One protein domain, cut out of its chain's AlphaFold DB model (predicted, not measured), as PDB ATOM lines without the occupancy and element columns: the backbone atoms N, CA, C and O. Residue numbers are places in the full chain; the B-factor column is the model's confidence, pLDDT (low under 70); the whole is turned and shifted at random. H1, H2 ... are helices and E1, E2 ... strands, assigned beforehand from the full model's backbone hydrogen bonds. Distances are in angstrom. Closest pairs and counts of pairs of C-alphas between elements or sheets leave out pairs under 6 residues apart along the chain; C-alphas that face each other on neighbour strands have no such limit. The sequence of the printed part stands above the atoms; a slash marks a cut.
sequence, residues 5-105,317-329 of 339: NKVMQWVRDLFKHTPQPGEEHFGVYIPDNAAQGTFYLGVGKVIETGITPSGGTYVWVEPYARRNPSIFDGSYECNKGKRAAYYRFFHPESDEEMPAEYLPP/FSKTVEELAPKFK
ATOM      1  N   ASN A   5      22.464 -40.471 -21.251       64.75
ATOM      2  CA  ASN A   5      22.751 -41.889 -21.434       64.75
ATOM      3  C   ASN A   5      21.957 -42.537 -22.575       64.75
ATOM      4  O   ASN A   5      22.501 -43.420 -23.222       64.75
ATOM      5  N   LYS A   6      20.727 -42.099 -22.885       62.47
ATOM      6  CA  LYS A   6      19.934 -42.645 -24.007       62.47
ATOM      7  C   LYS A   6      20.489 -42.231 -25.364       62.47
ATOM      8  O   LYS A   6      20.646 -43.073 -26.240       62.47
ATOM      9  N   VAL A   7      20.812 -40.950 -25.534       57.25
ATOM     10  CA  VAL A   7      21.451 -40.459 -26.771       57.25
ATOM     11  C   VAL A   7      22.814 -41.104 -26.939       57.25
ATOM     12  O   VAL A   7      23.221 -41.531 -28.014       57.25
ATOM     13  N   MET A   8      23.496 -41.227 -25.815       61.88
ATOM     14  CA  MET A   8      24.775 -41.849 -25.758       61.88
ATOM     15  C   MET A   8      24.673 -43.352 -26.140       61.88
ATOM     16  O   MET A   8      25.441 -43.864 -26.964       61.88
ATOM     17  N   GLN A   9      23.707 -44.085 -25.607       69.69
ATOM     18  CA  GLN A   9      23.474 -45.469 -26.002       69.69
ATOM     19  C   GLN A   9      23.180 -45.587 -27.505       69.69
ATOM     20  O   GLN A   9      23.807 -46.411 -28.157       69.69
ATOM     21  N   TRP A  10      22.367 -44.686 -28.064       66.62
ATOM     22  CA  TRP A  10      22.078 -44.633 -29.499       66.62
ATOM     23  C   TRP A  10      23.336 -44.458 -30.366       66.62
ATOM     24  O   TRP A  10      23.538 -45.228 -31.297       66.62
ATOM     25  N   VAL A  11      24.243 -43.536 -30.017       63.44
ATOM     26  CA  VAL A  11      25.522 -43.382 -30.740       63.44
ATOM     27  C   VAL A  11      26.364 -44.656 -30.670       63.44
ATOM     28  O   VAL A  11      26.955 -45.049 -31.665       63.44
ATOM     29  N   ARG A  12      26.415 -45.340 -29.517       68.19
ATOM     30  CA  ARG A  12      27.129 -46.627 -29.424       68.19
ATOM     31  C   ARG A  12      26.472 -47.694 -30.288       68.19
ATOM     32  O   ARG A  12      27.182 -48.522 -30.838       68.19
ATOM     33  N   ASP A  13      25.145 -47.690 -30.354       71.00
ATOM     34  CA  ASP A  13      24.383 -48.642 -31.150       71.00
ATOM     35  C   ASP A  13      24.625 -48.444 -32.651       71.00
ATOM     36  O   ASP A  13      24.722 -49.448 -33.348       71.00
ATOM     37  N   LEU A  14      24.835 -47.205 -33.123       66.19
ATOM     38  CA  LEU A  14      25.251 -46.936 -34.507       66.19
ATOM     39  C   LEU A  14      26.535 -47.699 -34.870       66.19
ATOM     40  O   LEU A  14      26.582 -48.350 -35.901       66.19
ATOM     41  N   PHE A  15      27.534 -47.723 -33.983       70.12
ATOM     42  CA  PHE A  15      28.821 -48.382 -34.245       70.12
ATOM     43  C   PHE A  15      28.822 -49.912 -34.072       70.12
ATOM     44  O   PHE A  15      29.875 -50.537 -34.214       70.12
ATOM     45  N   LYS A  16      27.694 -50.544 -33.716       73.31
ATOM     46  CA  LYS A  16      27.650 -52.001 -33.480       73.31
ATOM     47  C   LYS A  16      27.635 -52.818 -34.764       73.31
ATOM     48  O   LYS A  16      27.990 -53.997 -34.727       73.31
ATOM     49  N   HIS A  17      27.214 -52.225 -35.874       80.44
ATOM     50  CA  HIS A  17      27.152 -52.878 -37.172       80.44
ATOM     51  C   HIS A  17      27.790 -52.001 -38.244       80.44
ATOM     52  O   HIS A  17      27.937 -50.794 -38.093       80.44
ATOM     53  N   THR A  18      28.191 -52.630 -39.343       84.75
ATOM     54  CA  THR A  18      28.573 -51.907 -40.555       84.75
ATOM     55  C   THR A  18      27.299 -51.339 -41.177       84.75
ATOM     56  O   THR A  18      26.454 -52.147 -41.582       84.75
ATOM     57  N   PRO A  19      27.128 -50.009 -41.253       89.88
ATOM     58  CA  PRO A  19      25.882 -49.444 -41.740       89.88
ATOM     59  C   PRO A  19      25.725 -49.706 -43.237       89.88
ATOM     60  O   PRO A  19      26.703 -49.689 -43.998       89.88
ATOM     61  N   GLN A  20      24.490 -49.948 -43.662       91.69
ATOM     62  CA  GLN A  20      24.168 -50.050 -45.083       91.69
ATOM     63  C   GLN A  20      23.908 -48.663 -45.678       91.69
ATOM     64  O   GLN A  20      23.402 -47.780 -44.978       91.69
ATOM     65  N   PRO A  21      24.209 -48.446 -46.971       92.38
ATOM     66  CA  PRO A  21      23.819 -47.211 -47.632       92.38
ATOM     67  C   PRO A  21      22.305 -46.975 -47.532       92.38
ATOM     68  O   PRO A  21      21.497 -47.887 -47.700       92.38
ATOM     69  N   GLY A  22      21.923 -45.736 -47.232       88.56
ATOM     70  CA  GLY A  22      20.553 -45.329 -46.929       88.56
ATOM     71  C   GLY A  22      20.229 -45.226 -45.436       88.56
ATOM     72  O   GLY A  22      19.308 -44.483 -45.092       88.56
ATOM     73  N   GLU A  23      20.980 -45.897 -44.557       90.50
ATOM     74  CA  GLU A  23      20.842 -45.758 -43.100       90.50
ATOM     75  C   GLU A  23      21.355 -44.395 -42.607       90.50
ATOM     76  O   GLU A  23      22.046 -43.679 -43.326       90.50
ATOM     77  N   GLU A  24      21.026 -44.019 -41.371       89.56
ATOM     78  CA  GLU A  24      21.633 -42.865 -40.698       89.56
ATOM     79  C   GLU A  24      22.847 -43.339 -39.891       89.56
ATOM     80  O   GLU A  24      22.736 -44.284 -39.111       89.56
ATOM     81  N   HIS A  25      24.003 -42.699 -40.062       89.00
ATOM     82  CA  HIS A  25      25.215 -43.050 -39.320       89.00
ATOM     83  C   HIS A  25      26.154 -41.847 -39.176       89.00
ATOM     84  O   HIS A  25      26.027 -40.848 -39.880       89.00
ATOM     85  N   PHE A  26      27.115 -41.937 -38.255       86.62
ATOM     86  CA  PHE A  26      28.226 -40.988 -38.175       86.62
ATOM     87  C   PHE A  26      29.302 -41.341 -39.204       86.62
ATOM     88  O   PHE A  26      29.775 -42.478 -39.240       86.62
ATOM     89  N   GLY A  27      29.730 -40.393 -40.023       88.62
ATOM     90  CA  GLY A  27      30.730 -40.673 -41.042       88.62
ATOM     91  C   GLY A  27      31.417 -39.431 -41.570       88.62
ATOM     92  O   GLY A  27      31.312 -38.341 -41.006       88.62
ATOM     93  N   VAL A  28      32.141 -39.639 -42.661       90.06
ATOM     94  CA  VAL A  28      32.841 -38.594 -43.402       90.06
ATOM     95  C   VAL A  28      31.911 -38.043 -44.473       90.06
ATOM     96  O   VAL A  28      31.342 -38.809 -45.243       90.06
ATOM     97  N   TYR A  29      31.791 -36.726 -44.555       92.19
ATOM     98  CA  TYR A  29      31.192 -36.045 -45.693       92.19
ATOM     99  C   TYR A  29      32.261 -35.289 -46.470       92.19
ATOM    100  O   TYR A  29      33.089 -34.589 -45.884       92.19
ATOM    101  N   ILE A  30      32.227 -35.431 -47.790       90.56
ATOM    102  CA  ILE A  30      33.117 -34.759 -48.728       90.56
ATOM    103  C   ILE A  30      32.221 -33.884 -49.606       90.56
ATOM    104  O   ILE A  30      31.437 -34.430 -50.381       90.56
ATOM    105  N   PRO A  31      32.262 -32.553 -49.456       90.19
ATOM    106  CA  PRO A  31      31.444 -31.678 -50.283       90.19
ATOM    107  C   PRO A  31      31.928 -31.658 -51.734       90.19
ATOM    108  O   PRO A  31      33.129 -31.541 -51.987       90.19
ATOM    109  N   ASP A  32      30.985 -31.685 -52.679       85.44
ATOM    110  CA  ASP A  32      31.264 -31.656 -54.124       85.44
ATOM    111  C   ASP A  32      32.026 -30.379 -54.543       85.44
ATOM    112  O   ASP A  32      32.834 -30.401 -55.470       85.44
ATOM    113  N   ASN A  33      31.782 -29.269 -53.842       84.69
ATOM    114  CA  ASN A  33      32.290 -27.927 -54.141       84.69
ATOM    115  C   ASN A  33      33.412 -27.446 -53.202       84.69
ATOM    116  O   ASN A  33      33.772 -26.266 -53.229       84.69
ATOM    117  N   ALA A  34      33.957 -28.324 -52.357       87.75
ATOM    118  CA  ALA A  34      35.095 -27.990 -51.506       87.75
ATOM    119  C   ALA A  34      36.433 -28.272 -52.212       87.75
ATOM    120  O   ALA A  34      36.519 -29.057 -53.158       87.75
ATOM    121  N   ALA A  35      37.513 -27.644 -51.737       86.81
ATOM    122  CA  ALA A  35      38.854 -27.942 -52.235       86.81
ATOM    123  C   ALA A  35      39.199 -29.425 -52.006       86.81
ATOM    124  O   ALA A  35      38.825 -30.003 -50.981       86.81
ATOM    125  N   GLN A  36      39.945 -30.037 -52.931       83.19
ATOM    126  CA  GLN A  36      40.305 -31.453 -52.840       83.19
ATOM    127  C   GLN A  36      40.951 -31.786 -51.486       83.19
ATOM    128  O   GLN A  36      41.913 -31.145 -51.068       83.19
ATOM    129  N   GLY A  37      40.437 -32.827 -50.826       82.38
ATOM    130  CA  GLY A  37      40.906 -33.253 -49.504       82.38
ATOM    131  C   GLY A  37      40.200 -32.570 -48.331       82.38
ATOM    132  O   GLY A  37      40.437 -32.967 -47.196       82.38
ATOM    133  N   THR A  38      39.311 -31.609 -48.581       88.88
ATOM    134  CA  THR A  38      38.427 -31.059 -47.545       88.88
ATOM    135  C   THR A  38      37.346 -32.077 -47.201       88.88
ATOM    136  O   THR A  38      36.699 -32.628 -48.091       88.88
ATOM    137  N   PHE A  39      37.130 -32.317 -45.910       91.00
ATOM    138  CA  PHE A  39      36.061 -33.184 -45.435       91.00
ATOM    139  C   PHE A  39      35.569 -32.758 -44.057       91.00
ATOM    140  O   PHE A  39      36.253 -32.062 -43.304       91.00
ATOM    141  N   TYR A  40      34.379 -33.234 -43.727       91.81
ATOM    142  CA  TYR A  40      33.713 -32.967 -42.467       91.81
ATOM    143  C   TYR A  40      33.253 -34.270 -41.829       91.81
ATOM    144  O   TYR A  40      33.032 -35.272 -42.506       91.81
ATOM    145  N   LEU A  41      33.101 -34.253 -40.512       89.25
ATOM    146  CA  LEU A  41      32.561 -35.367 -39.747       89.25
ATOM    147  C   LEU A  41      31.191 -34.986 -39.199       89.25
ATOM    148  O   LEU A  41      31.013 -33.876 -38.706       89.25
ATOM    149  N   GLY A  42      30.226 -35.896 -39.266       89.06
ATOM    150  CA  GLY A  42      28.873 -35.633 -38.783       89.06
ATOM    151  C   GLY A  42      27.962 -36.843 -38.914       89.06
ATOM    152  O   GLY A  42      28.363 -37.882 -39.441       89.06
ATOM    153  N   VAL A  43      26.734 -36.719 -38.410       88.88
ATOM    154  CA  VAL A  43      25.681 -37.711 -38.655       88.88
ATOM    155  C   VAL A  43      24.927 -37.334 -39.923       88.88
ATOM    156  O   VAL A  43      24.406 -36.224 -40.042       88.88
ATOM    157  N   GLY A  44      24.839 -38.275 -40.855       90.81
ATOM    158  CA  GLY A  44      24.113 -38.102 -42.105       90.81
ATOM    159  C   GLY A  44      23.550 -39.415 -42.623       90.81
ATOM    160  O   GLY A  44      23.669 -40.464 -41.986       90.81
ATOM    161  N   LYS A  45      22.942 -39.349 -43.805       92.06
ATOM    162  CA  LYS A  45      22.545 -40.540 -44.556       92.06
ATOM    163  C   LYS A  45      23.809 -41.227 -45.061       92.06
ATOM    164  O   LYS A  45      24.669 -40.544 -45.584       92.06
ATOM    165  N   VAL A  46      23.937 -42.540 -44.949       92.19
ATOM    166  CA  VAL A  46      25.080 -43.286 -45.486       92.19
ATOM    167  C   VAL A  46      24.964 -43.387 -47.000       92.19
ATOM    168  O   VAL A  46      23.926 -43.800 -47.522       92.19
ATOM    169  N   ILE A  47      26.029 -43.014 -47.702       92.56
ATOM    170  CA  ILE A  47      26.100 -42.974 -49.171       92.56
ATOM    171  C   ILE A  47      27.050 -44.040 -49.687       92.56
ATOM    172  O   ILE A  47      26.782 -44.644 -50.715       92.56
ATOM    173  N   GLU A  48      28.130 -44.310 -48.956       92.62
ATOM    174  CA  GLU A  48      29.071 -45.384 -49.259       92.62
ATOM    175  C   GLU A  48      29.586 -45.992 -47.951       92.62
ATOM    176  O   GLU A  48      29.872 -45.282 -46.986       92.62
ATOM    177  N   THR A  49      29.749 -47.309 -47.933       91.56
ATOM    178  CA  THR A  49      30.462 -48.030 -46.880       91.56
ATOM    179  C   THR A  49      31.489 -48.942 -47.531       91.56
ATOM    180  O   THR A  49      31.168 -49.660 -48.481       91.56
ATOM    181  N   GLY A  50      32.718 -48.981 -47.017       89.00
ATOM    182  CA  GLY A  50      33.752 -49.832 -47.601       89.00
ATOM    183  C   GLY A  50      34.868 -50.257 -46.660       89.00
ATOM    184  O   GLY A  50      34.942 -49.834 -45.510       89.00
ATOM    185  N   ILE A  51      35.733 -51.136 -47.169       84.62
ATOM    186  CA  ILE A  51      36.885 -51.722 -46.484       84.62
ATOM    187  C   ILE A  51      38.156 -50.962 -46.885       84.62
ATOM    188  O   ILE A  51      38.519 -50.879 -48.061       84.62
ATOM    189  N   THR A  52      38.866 -50.460 -45.885       80.88
ATOM    190  CA  THR A  52      40.191 -49.839 -46.001       80.88
ATOM    191  C   THR A  52      41.284 -50.882 -46.306       80.88
ATOM    192  O   THR A  52      41.109 -52.073 -46.038       80.88
ATOM    193  N   PRO A  53      42.459 -50.493 -46.833       76.81
ATOM    194  CA  PRO A  53      43.582 -51.404 -47.060       76.81
ATOM    195  C   PRO A  53      44.076 -52.125 -45.796       76.81
ATOM    196  O   PRO A  53      44.567 -53.245 -45.906       76.81
ATOM    197  N   SER A  54      43.927 -51.515 -44.616       74.62
ATOM    198  CA  SER A  54      44.263 -52.117 -43.317       74.62
ATOM    199  C   SER A  54      43.192 -53.087 -42.798       74.62
ATOM    200  O   SER A  54      43.406 -53.748 -41.784       74.62
ATOM    201  N   GLY A  55      42.052 -53.205 -43.488       78.69
ATOM    202  CA  GLY A  55      40.942 -54.085 -43.120       78.69
ATOM    203  C   GLY A  55      39.883 -53.443 -42.218       78.69
ATOM    204  O   GLY A  55      38.895 -54.104 -41.908       78.69
ATOM    205  N   GLY A  56      40.049 -52.177 -41.821       80.19
ATOM    206  CA  GLY A  56      39.000 -51.397 -41.152       80.19
ATOM    207  C   GLY A  56      37.879 -50.972 -42.107       80.19
ATOM    208  O   GLY A  56      38.022 -51.097 -43.323       80.19
ATOM    209  N   THR A  57      36.795 -50.418 -41.567       83.25
ATOM    210  CA  THR A  57      35.653 -49.904 -42.344       83.25
ATOM    211  C   THR A  57      35.658 -48.378 -42.360       83.25
ATOM    212  O   THR A  57      35.911 -47.762 -41.326       83.25
ATOM    213  N   TYR A  58      35.332 -47.765 -43.498       86.31
ATOM    214  CA  TYR A  58      34.964 -46.348 -43.571       86.31
ATOM    215  C   TYR A  58      33.481 -46.202 -43.920       86.31
ATOM    216  O   TYR A  58      32.885 -47.088 -44.539       86.31
ATOM    217  N   VAL A  59      32.901 -45.073 -43.515       89.56
ATOM    218  CA  VAL A  59      31.502 -44.721 -43.764       89.56
ATOM    219  C   VAL A  59      31.472 -43.305 -44.314       89.56
ATOM    220  O   VAL A  59      31.938 -42.374 -43.650       89.56
ATOM    221  N   TRP A  60      30.937 -43.146 -45.518       91.19
ATOM    222  CA  TRP A  60      30.638 -41.845 -46.093       91.19
ATOM    223  C   TRP A  60      29.180 -41.518 -45.915       91.19
ATOM    224  O   TRP A  60      28.304 -42.356 -46.144       91.19
ATOM    225  N   VAL A  61      28.935 -40.284 -45.513       92.38
ATOM    226  CA  VAL A  61      27.604 -39.782 -45.236       92.38
ATOM    227  C   VAL A  61      27.366 -38.485 -45.983       92.38
ATOM    228  O   VAL A  61      28.294 -37.723 -46.224       92.38
ATOM    229  N   GLU A  62      26.114 -38.221 -46.314       91.38
ATOM    230  CA  GLU A  62      25.654 -36.943 -46.840       91.38
ATOM    231  C   GLU A  62      24.799 -36.258 -45.771       91.38
ATOM    232  O   GLU A  62      23.934 -36.906 -45.158       91.38
ATOM    233  N   PRO A  63      25.005 -34.954 -45.534       91.06
ATOM    234  CA  PRO A  63      24.109 -34.163 -44.721       91.06
ATOM    235  C   PRO A  63      22.701 -34.221 -45.299       91.06
ATOM    236  O   PRO A  63      22.500 -34.127 -46.509       91.06
ATOM    237  N   TYR A  64      21.694 -34.285 -44.436       84.12
ATOM    238  CA  TYR A  64      20.332 -34.031 -44.881       84.12
ATOM    239  C   TYR A  64      20.251 -32.565 -45.325       84.12
ATOM    240  O   TYR A  64      20.187 -31.664 -44.484       84.12
ATOM    241  N   ALA A  65      20.293 -32.317 -46.642       68.25
ATOM    242  CA  ALA A  65      20.039 -30.994 -47.203       68.25
ATOM    243  C   ALA A  65      18.756 -30.454 -46.565       68.25
ATOM    244  O   ALA A  65      17.785 -31.205 -46.414       68.25
ATOM    245  N   ARG A  66      18.745 -29.176 -46.159       56.88
ATOM    246  CA  ARG A  66      17.551 -28.533 -45.595       56.88
ATOM    247  C   ARG A  66      16.424 -28.654 -46.610       56.88
ATOM    248  O   ARG A  66      16.335 -27.888 -47.566       56.88
ATOM    249  N   ARG A  67      15.587 -29.665 -46.418       45.25
ATOM    250  CA  ARG A  67      14.432 -29.934 -47.250       45.25
ATOM    251  C   ARG A  67      13.544 -28.691 -47.096       45.25
ATOM    252  O   ARG A  67      13.285 -28.254 -45.985       45.25
ATOM    253  N   ASN A  68      13.275 -28.033 -48.219       42.06
ATOM    254  CA  ASN A  68      12.479 -26.819 -48.410       42.06
ATOM    255  C   ASN A  68      11.904 -26.139 -47.132       42.06
ATOM    256  O   ASN A  68      10.937 -26.662 -46.570       42.06
ATOM    257  N   PRO A  69      12.391 -24.956 -46.695       45.94
ATOM    258  CA  PRO A  69      11.896 -24.301 -45.477       45.94
ATOM    259  C   PRO A  69      10.390 -23.974 -45.508       45.94
ATOM    260  O   PRO A  69       9.811 -23.750 -44.451       45.94
ATOM    261  N   SER A  70       9.740 -23.967 -46.683       41.44
ATOM    262  CA  SER A  70       8.303 -23.688 -46.822       41.44
ATOM    263  C   SER A  70       7.385 -24.921 -46.785       41.44
ATOM    264  O   SER A  70       6.181 -24.750 -46.640       41.44
ATOM    265  N   ILE A  71       7.914 -26.146 -46.926       43.31
ATOM    266  CA  ILE A  71       7.151 -27.415 -46.782       43.31
ATOM    267  C   ILE A  71       7.418 -28.036 -45.394       43.31
ATOM    268  O   ILE A  71       7.085 -29.179 -45.106       43.31
ATOM    269  N   PHE A  72       8.023 -27.263 -44.494       44.84
ATOM    270  CA  PHE A  72       8.148 -27.607 -43.087       44.84
ATOM    271  C   PHE A  72       7.006 -26.919 -42.348       44.84
ATOM    272  O   PHE A  72       7.151 -25.812 -41.838       44.84
ATOM    273  N   ASP A  73       5.858 -27.589 -42.278       38.38
ATOM    274  CA  ASP A  73       4.666 -27.178 -41.519       38.38
ATOM    275  C   ASP A  73       4.845 -27.232 -39.983       38.38
ATOM    276  O   ASP A  73       3.877 -27.315 -39.231       38.38
ATOM    277  N   GLY A  74       6.087 -27.199 -39.494       39.34
ATOM    278  CA  GLY A  74       6.408 -27.344 -38.075       39.34
ATOM    279  C   GLY A  74       6.589 -28.788 -37.591       39.34
ATOM    280  O   GLY A  74       7.012 -28.975 -36.454       39.34
ATOM    281  N   SER A  75       6.374 -29.819 -38.419       37.84
ATOM    282  CA  SER A  75       6.573 -31.225 -37.999       37.84
ATOM    283  C   SER A  75       8.036 -31.702 -37.978       37.84
ATOM    284  O   SER A  75       8.370 -32.645 -37.261       37.84
ATOM    285  N   TYR A  76       8.930 -31.000 -38.677       39.62
ATOM    286  CA  TYR A  76      10.376 -31.028 -38.442       39.62
ATOM    287  C   TYR A  76      10.849 -29.644 -37.965       39.62
ATOM    288  O   TYR A  76      11.869 -29.112 -38.410       39.62
ATOM    289  N   GLU A  77      10.188 -29.087 -36.943       42.47
ATOM    290  CA  GLU A  77      10.998 -28.587 -35.833       42.47
ATOM    291  C   GLU A  77      11.888 -29.764 -35.412       42.47
ATOM    292  O   GLU A  77      11.508 -30.585 -34.579       42.47
ATOM    293  N   CYS A  78      13.043 -29.915 -36.072       41.94
ATOM    294  CA  CYS A  78      14.131 -30.752 -35.611       41.94
ATOM    295  C   CYS A  78      14.265 -30.361 -34.151       41.94
ATOM    296  O   CYS A  78      14.591 -29.199 -33.905       41.94
ATOM    297  N   ASN A  79      13.799 -31.249 -33.260       41.16
ATOM    298  CA  ASN A  79      13.468 -30.965 -31.868       41.16
ATOM    299  C   ASN A  79      14.227 -29.733 -31.385       41.16
ATOM    300  O   ASN A  79      15.456 -29.778 -31.423       41.16
ATOM    301  N   LYS A  80      13.561 -28.684 -30.890       43.56
ATOM    302  CA  LYS A  80      14.195 -27.547 -30.178       43.56
ATOM    303  C   LYS A  80      15.000 -27.973 -28.920       43.56
ATOM    304  O   LYS A  80      15.175 -27.207 -27.981       43.56
ATOM    305  N   GLY A  81      15.478 -29.216 -28.866       51.31
ATOM    306  CA  GLY A  81      16.476 -29.763 -27.971       51.31
ATOM    307  C   GLY A  81      17.652 -30.400 -28.729       51.31
ATOM    308  O   GLY A  81      17.828 -30.271 -29.934       51.31
ATOM    309  N   LYS A  82      18.473 -31.130 -27.976       49.66
ATOM    310  CA  LYS A  82      19.836 -31.587 -28.310       49.66
ATOM    311  C   LYS A  82      20.028 -32.357 -29.633       49.66
ATOM    312  O   LYS A  82      21.168 -32.610 -29.991       49.66
ATOM    313  N   ARG A  83      18.967 -32.734 -30.366       46.31
ATOM    314  CA  ARG A  83      19.087 -33.495 -31.622       46.31
ATOM    315  C   ARG A  83      19.603 -32.680 -32.812       46.31
ATOM    316  O   ARG A  83      20.326 -33.235 -33.630       46.31
ATOM    317  N   ALA A  84      19.330 -31.376 -32.857       56.78
ATOM    318  CA  ALA A  84      19.841 -30.492 -33.911       56.78
ATOM    319  C   ALA A  84      21.381 -30.372 -33.923       56.78
ATOM    320  O   ALA A  84      21.956 -30.005 -34.940       56.78
ATOM    321  N   ALA A  85      22.055 -30.696 -32.811       56.75
ATOM    322  CA  ALA A  85      23.514 -30.684 -32.730       56.75
ATOM    323  C   ALA A  85      24.176 -31.880 -33.445       56.75
ATOM    324  O   ALA A  85      25.322 -31.759 -33.855       56.75
ATOM    325  N   TYR A  86      23.480 -33.015 -33.619       55.72
ATOM    326  CA  TYR A  86      24.072 -34.230 -34.213       55.72
ATOM    327  C   TYR A  86      24.136 -34.195 -35.740       55.72
ATOM    328  O   TYR A  86      25.001 -34.837 -36.324       55.72
ATOM    329  N   TYR A  87      23.270 -33.407 -36.376       72.31
ATOM    330  CA  TYR A  87      23.292 -33.169 -37.822       72.31
ATOM    331  C   TYR A  87      24.259 -32.049 -38.226       72.31
ATOM    332  O   TYR A  87      24.253 -31.614 -39.377       72.31
ATOM    333  N   ARG A  88      25.068 -31.553 -37.280       84.06
ATOM    334  CA  ARG A  88      26.151 -30.623 -37.581       84.06
ATOM    335  C   ARG A  88      27.343 -31.408 -38.091       84.06
ATOM    336  O   ARG A  88      27.757 -32.396 -37.488       84.06
ATOM    337  N   PHE A  89      27.880 -30.924 -39.193       90.06
ATOM    338  CA  PHE A  89      29.134 -31.387 -39.749       90.06
ATOM    339  C   PHE A  89      30.230 -30.444 -39.273       90.06
ATOM    340  O   PHE A  89      30.012 -29.235 -39.241       90.06
ATOM    341  N   PHE A  90      31.375 -30.976 -38.862       89.56
ATOM    342  CA  PHE A  90      32.483 -30.175 -38.341       89.56
ATOM    343  C   PHE A  90      33.810 -30.612 -38.948       89.56
ATOM    344  O   PHE A  90      33.996 -31.779 -39.307       89.56
ATOM    345  N   HIS A  91      34.727 -29.660 -39.090       90.88
ATOM    346  CA  HIS A  91      36.064 -29.941 -39.574       90.88
ATOM    347  C   HIS A  91      36.846 -30.678 -38.473       90.88
ATOM    348  O   HIS A  91      36.906 -30.205 -37.333       90.88
ATOM    349  N   PRO A  92      37.466 -31.831 -38.765       84.25
ATOM    350  CA  PRO A  92      38.096 -32.681 -37.751       84.25
ATOM    351  C   PRO A  92      39.202 -31.984 -36.952       84.25
ATOM    352  O   PRO A  92      39.367 -32.265 -35.765       84.25
ATOM    353  N   GLU A  93      39.964 -31.090 -37.584       83.31
ATOM    354  CA  GLU A  93      41.106 -30.424 -36.946       83.31
ATOM    355  C   GLU A  93      40.697 -29.160 -36.176       83.31
ATOM    356  O   GLU A  93      40.982 -29.066 -34.985       83.31
ATOM    357  N   SER A  94      39.997 -28.220 -36.824       88.62
ATOM    358  CA  SER A  94      39.619 -26.924 -36.246       88.62
ATOM    359  C   SER A  94      38.356 -26.952 -35.386       88.62
ATOM    360  O   SER A  94      38.115 -25.985 -34.670       88.62
ATOM    361  N   ASP A  95      37.555 -28.025 -35.436       85.62
ATOM    362  CA  ASP A  95      36.212 -28.088 -34.827       85.62
ATOM    363  C   ASP A  95      35.199 -27.076 -35.366       85.62
ATOM    364  O   ASP A  95      34.085 -26.963 -34.849       85.62
ATOM    365  N   GLU A  96      35.555 -26.345 -36.416       91.19
ATOM    366  CA  GLU A  96      34.658 -25.376 -37.021       91.19
ATOM    367  C   GLU A  96      33.495 -26.090 -37.707       91.19
ATOM    368  O   GLU A  96      33.666 -27.122 -38.366       91.19
ATOM    369  N   GLU A  97      32.295 -25.535 -37.540       90.75
ATOM    370  CA  GLU A  97      31.104 -26.019 -38.226       90.75
ATOM    371  C   GLU A  97      31.280 -25.875 -39.741       90.75
ATOM    372  O   GLU A  97      31.847 -24.901 -40.237       90.75
ATOM    373  N   MET A  98      30.785 -26.865 -40.476       93.00
ATOM    374  CA  MET A  98      30.814 -26.873 -41.926       93.00
ATOM    375  C   MET A  98      30.087 -25.640 -42.483       93.00
ATOM    376  O   MET A  98      28.915 -25.426 -42.150       93.00
ATOM    377  N   PRO A  99      30.735 -24.856 -43.364       93.00
ATOM    378  CA  PRO A  99      30.090 -23.759 -44.072       93.00
ATOM    379  C   PRO A  99      28.809 -24.200 -44.788       93.00
ATOM    380  O   PRO A  99      28.746 -25.271 -45.390       93.00
ATOM    381  N   ALA A 100      27.780 -23.351 -44.761       88.12
ATOM    382  CA  ALA A 100      26.488 -23.669 -45.373       88.12
ATOM    383  C   ALA A 100      26.570 -23.842 -46.900       88.12
ATOM    384  O   ALA A 100      25.760 -24.571 -47.466       88.12
ATOM    385  N   GLU A 101      27.541 -23.202 -47.560       88.50
ATOM    386  CA  GLU A 101      27.808 -23.376 -48.993       88.50
ATOM    387  C   GLU A 101      28.247 -24.796 -49.364       88.50
ATOM    388  O   GLU A 101      28.073 -25.186 -50.511       88.50
ATOM    389  N   TYR A 102      28.761 -25.577 -48.411       91.75
ATOM    390  CA  TYR A 102      29.146 -26.974 -48.613       91.75
ATOM    391  C   TYR A 102      28.008 -27.958 -48.365       91.75
ATOM    392  O   TYR A 102      28.206 -29.159 -48.492       91.75
ATOM    393  N   LEU A 103      26.813 -27.490 -47.996       88.06
ATOM    394  CA  LEU A 103      25.665 -28.383 -47.916       88.06
ATOM    395  C   LEU A 103      25.304 -28.893 -49.317       88.06
ATOM    396  O   LEU A 103      25.313 -28.112 -50.273       88.06
ATOM    397  N   PRO A 104      24.924 -30.176 -49.442       84.19
ATOM    398  CA  PRO A 104      24.521 -30.723 -50.723       84.19
ATOM    399  C   PRO A 104      23.310 -29.940 -51.250       84.19
ATOM    400  O   PRO A 104      22.423 -29.568 -50.463       84.19
ATOM    401  N   PRO A 105      23.240 -29.676 -52.568       78.31
ATOM    402  CA  PRO A 105      22.081 -29.019 -53.149       78.31
ATOM    403  C   PRO A 105      20.826 -29.857 -52.891       78.31
ATOM    404  O   PRO A 105      20.890 -31.079 -52.738       78.31
ATOM    405  N   PHE A 317      41.144 -41.151 -47.084       59.19
ATOM    406  CA  PHE A 317      40.038 -41.755 -46.316       59.19
ATOM    407  C   PHE A 317      40.197 -43.252 -46.033       59.19
ATOM    408  O   PHE A 317      39.311 -43.889 -45.467       59.19
ATOM    409  N   SER A 318      41.337 -43.825 -46.412       57.12
ATOM    410  CA  SER A 318      41.724 -45.187 -46.051       57.12
ATOM    411  C   SER A 318      42.163 -45.267 -44.592       57.12
ATOM    412  O   SER A 318      42.267 -46.353 -44.024       57.12
ATOM    413  N   LYS A 319      42.415 -44.091 -44.014       65.19
ATOM    414  CA  LYS A 319      42.664 -43.871 -42.610       65.19
ATOM    415  C   LYS A 319      41.366 -44.007 -41.822       65.19
ATOM    416  O   LYS A 319      40.314 -43.530 -42.248       65.19
ATOM    417  N   THR A 320      41.433 -44.626 -40.652       67.62
ATOM    418  CA  THR A 320      40.320 -44.612 -39.699       67.62
ATOM    419  C   THR A 320      40.013 -43.172 -39.270       67.62
ATOM    420  O   THR A 320      40.852 -42.277 -39.391       67.62
ATOM    421  N   VAL A 321      38.824 -42.926 -38.708       67.62
ATOM    422  CA  VAL A 321      38.487 -41.610 -38.127       67.62
ATOM    423  C   VAL A 321      39.539 -41.172 -37.097       67.62
ATOM    424  O   VAL A 321      39.884 -39.999 -37.021       67.62
ATOM    425  N   GLU A 322      40.104 -42.117 -36.345       71.12
ATOM    426  CA  GLU A 322      41.149 -41.859 -35.348       71.12
ATOM    427  C   GLU A 322      42.494 -41.485 -35.983       71.12
ATOM    428  O   GLU A 322      43.271 -40.740 -35.392       71.12
ATOM    429  N   GLU A 323      42.787 -41.992 -37.179       73.88
ATOM    430  CA  GLU A 323      43.984 -41.640 -37.946       73.88
ATOM    431  C   GLU A 323      43.834 -40.294 -38.667       73.88
ATOM    432  O   GLU A 323      44.821 -39.572 -38.820       73.88
ATOM    433  N   LEU A 324      42.615 -39.951 -39.098       70.06
ATOM    434  CA  LEU A 324      42.274 -38.652 -39.688       70.06
ATOM    435  C   LEU A 324      42.200 -37.538 -38.648       70.06
ATOM    436  O   LEU A 324      42.564 -36.400 -38.921       70.06
ATOM    437  N   ALA A 325      41.737 -37.868 -37.451       72.19
ATOM    438  CA  ALA A 325      41.539 -36.927 -36.371       72.19
ATOM    439  C   ALA A 325      42.087 -37.535 -35.070       72.19
ATOM    440  O   ALA A 325      41.323 -38.059 -34.252       72.19
ATOM    441  N   PRO A 326      43.419 -37.449 -34.845       77.25
ATOM    442  CA  PRO A 326      44.099 -38.074 -33.706       77.25
ATOM    443  C   PRO A 326      43.534 -37.696 -32.339       77.25
ATOM    444  O   PRO A 326      43.666 -38.473 -31.394       77.25
ATOM    445  N   LYS A 327      42.849 -36.547 -32.232       72.31
ATOM    446  CA  LYS A 327      42.116 -36.132 -31.026       72.31
ATOM    447  C   LYS A 327      41.045 -37.144 -30.583       72.31
ATOM    448  O   LYS A 327      40.670 -37.154 -29.417       72.31
ATOM    449  N   PHE A 328      40.593 -38.025 -31.479       68.31
ATOM    450  CA  PHE A 328      39.646 -39.102 -31.180       68.31
ATOM    451  C   PHE A 328      40.310 -40.463 -30.903       68.31
ATOM    452  O   PHE A 328      39.606 -41.416 -30.563       68.31
ATOM    453  N   LYS A 329      41.640 -40.590 -30.993       73.38
ATOM    454  CA  LYS A 329      42.350 -41.859 -30.765       73.38
ATOM    455  C   LYS A 329      42.132 -42.371 -29.335       73.38
ATOM    456  O   LYS A 329      42.415 -41.667 -28.371       73.38
TER     457      LYS A 329
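Overview. This is residues 5 to 105 and 317 to 329 of the 339 residues of an uncharacterized protein of Aspergillus calidoustus (UniProt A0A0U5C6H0). With little regular structure, a small, strongly twisted sheet of E1, E2 and E3 forms the middle, among long loops; residues 68 to 75 stick out. The 114 printed residues hold H1 E1 E2 E3 H2 H3 in order, a mixed class with 42 residues in named elements. The sheet, E1 - E2 - E3, is a meander, each strand antiparallel to the one before. The whole is compact, radius of gyration of the C-alphas 14.7 A, spanning 47 by 36 by 26 A.

Along the chain. H1, residues 5 to 14, begins at C-alpha 5 (22.751, -41.889, -21.434) and is 14.2 A long. E1 is residues 24 to 29; E2, 40 to 51, 19.4 A; E3, 57 to 62, 17.0 A; H2, 82 to 85; H3, 321 to 324, ending at C-alpha 324 (42.274, -38.652, -39.688).

Arrangement. E2 bends by 112 degrees at residue 44. Within hydrogen-bond range are N 27 and O 42, 2.9 A, in hairpin E1 and E2, and N 47 and O 60, 2.8 A, in hairpin E2 and E3. H1 only grazes the sheet with residues 11 to 14, H3 with residue 321; H2 is not on it. Every O i to N i+4 pair of H1 is within hydrogen-bond range; H2 and H3 are too short for one.

Size, cuts and confidence. Residues 106 to 316 are not printed; C-alphas 105 and 317 are 23.1 A apart. The link E3 to H2 is long, 19 residues. Low pLDDT, under 70, covers 37 residues, among them 65 to 86.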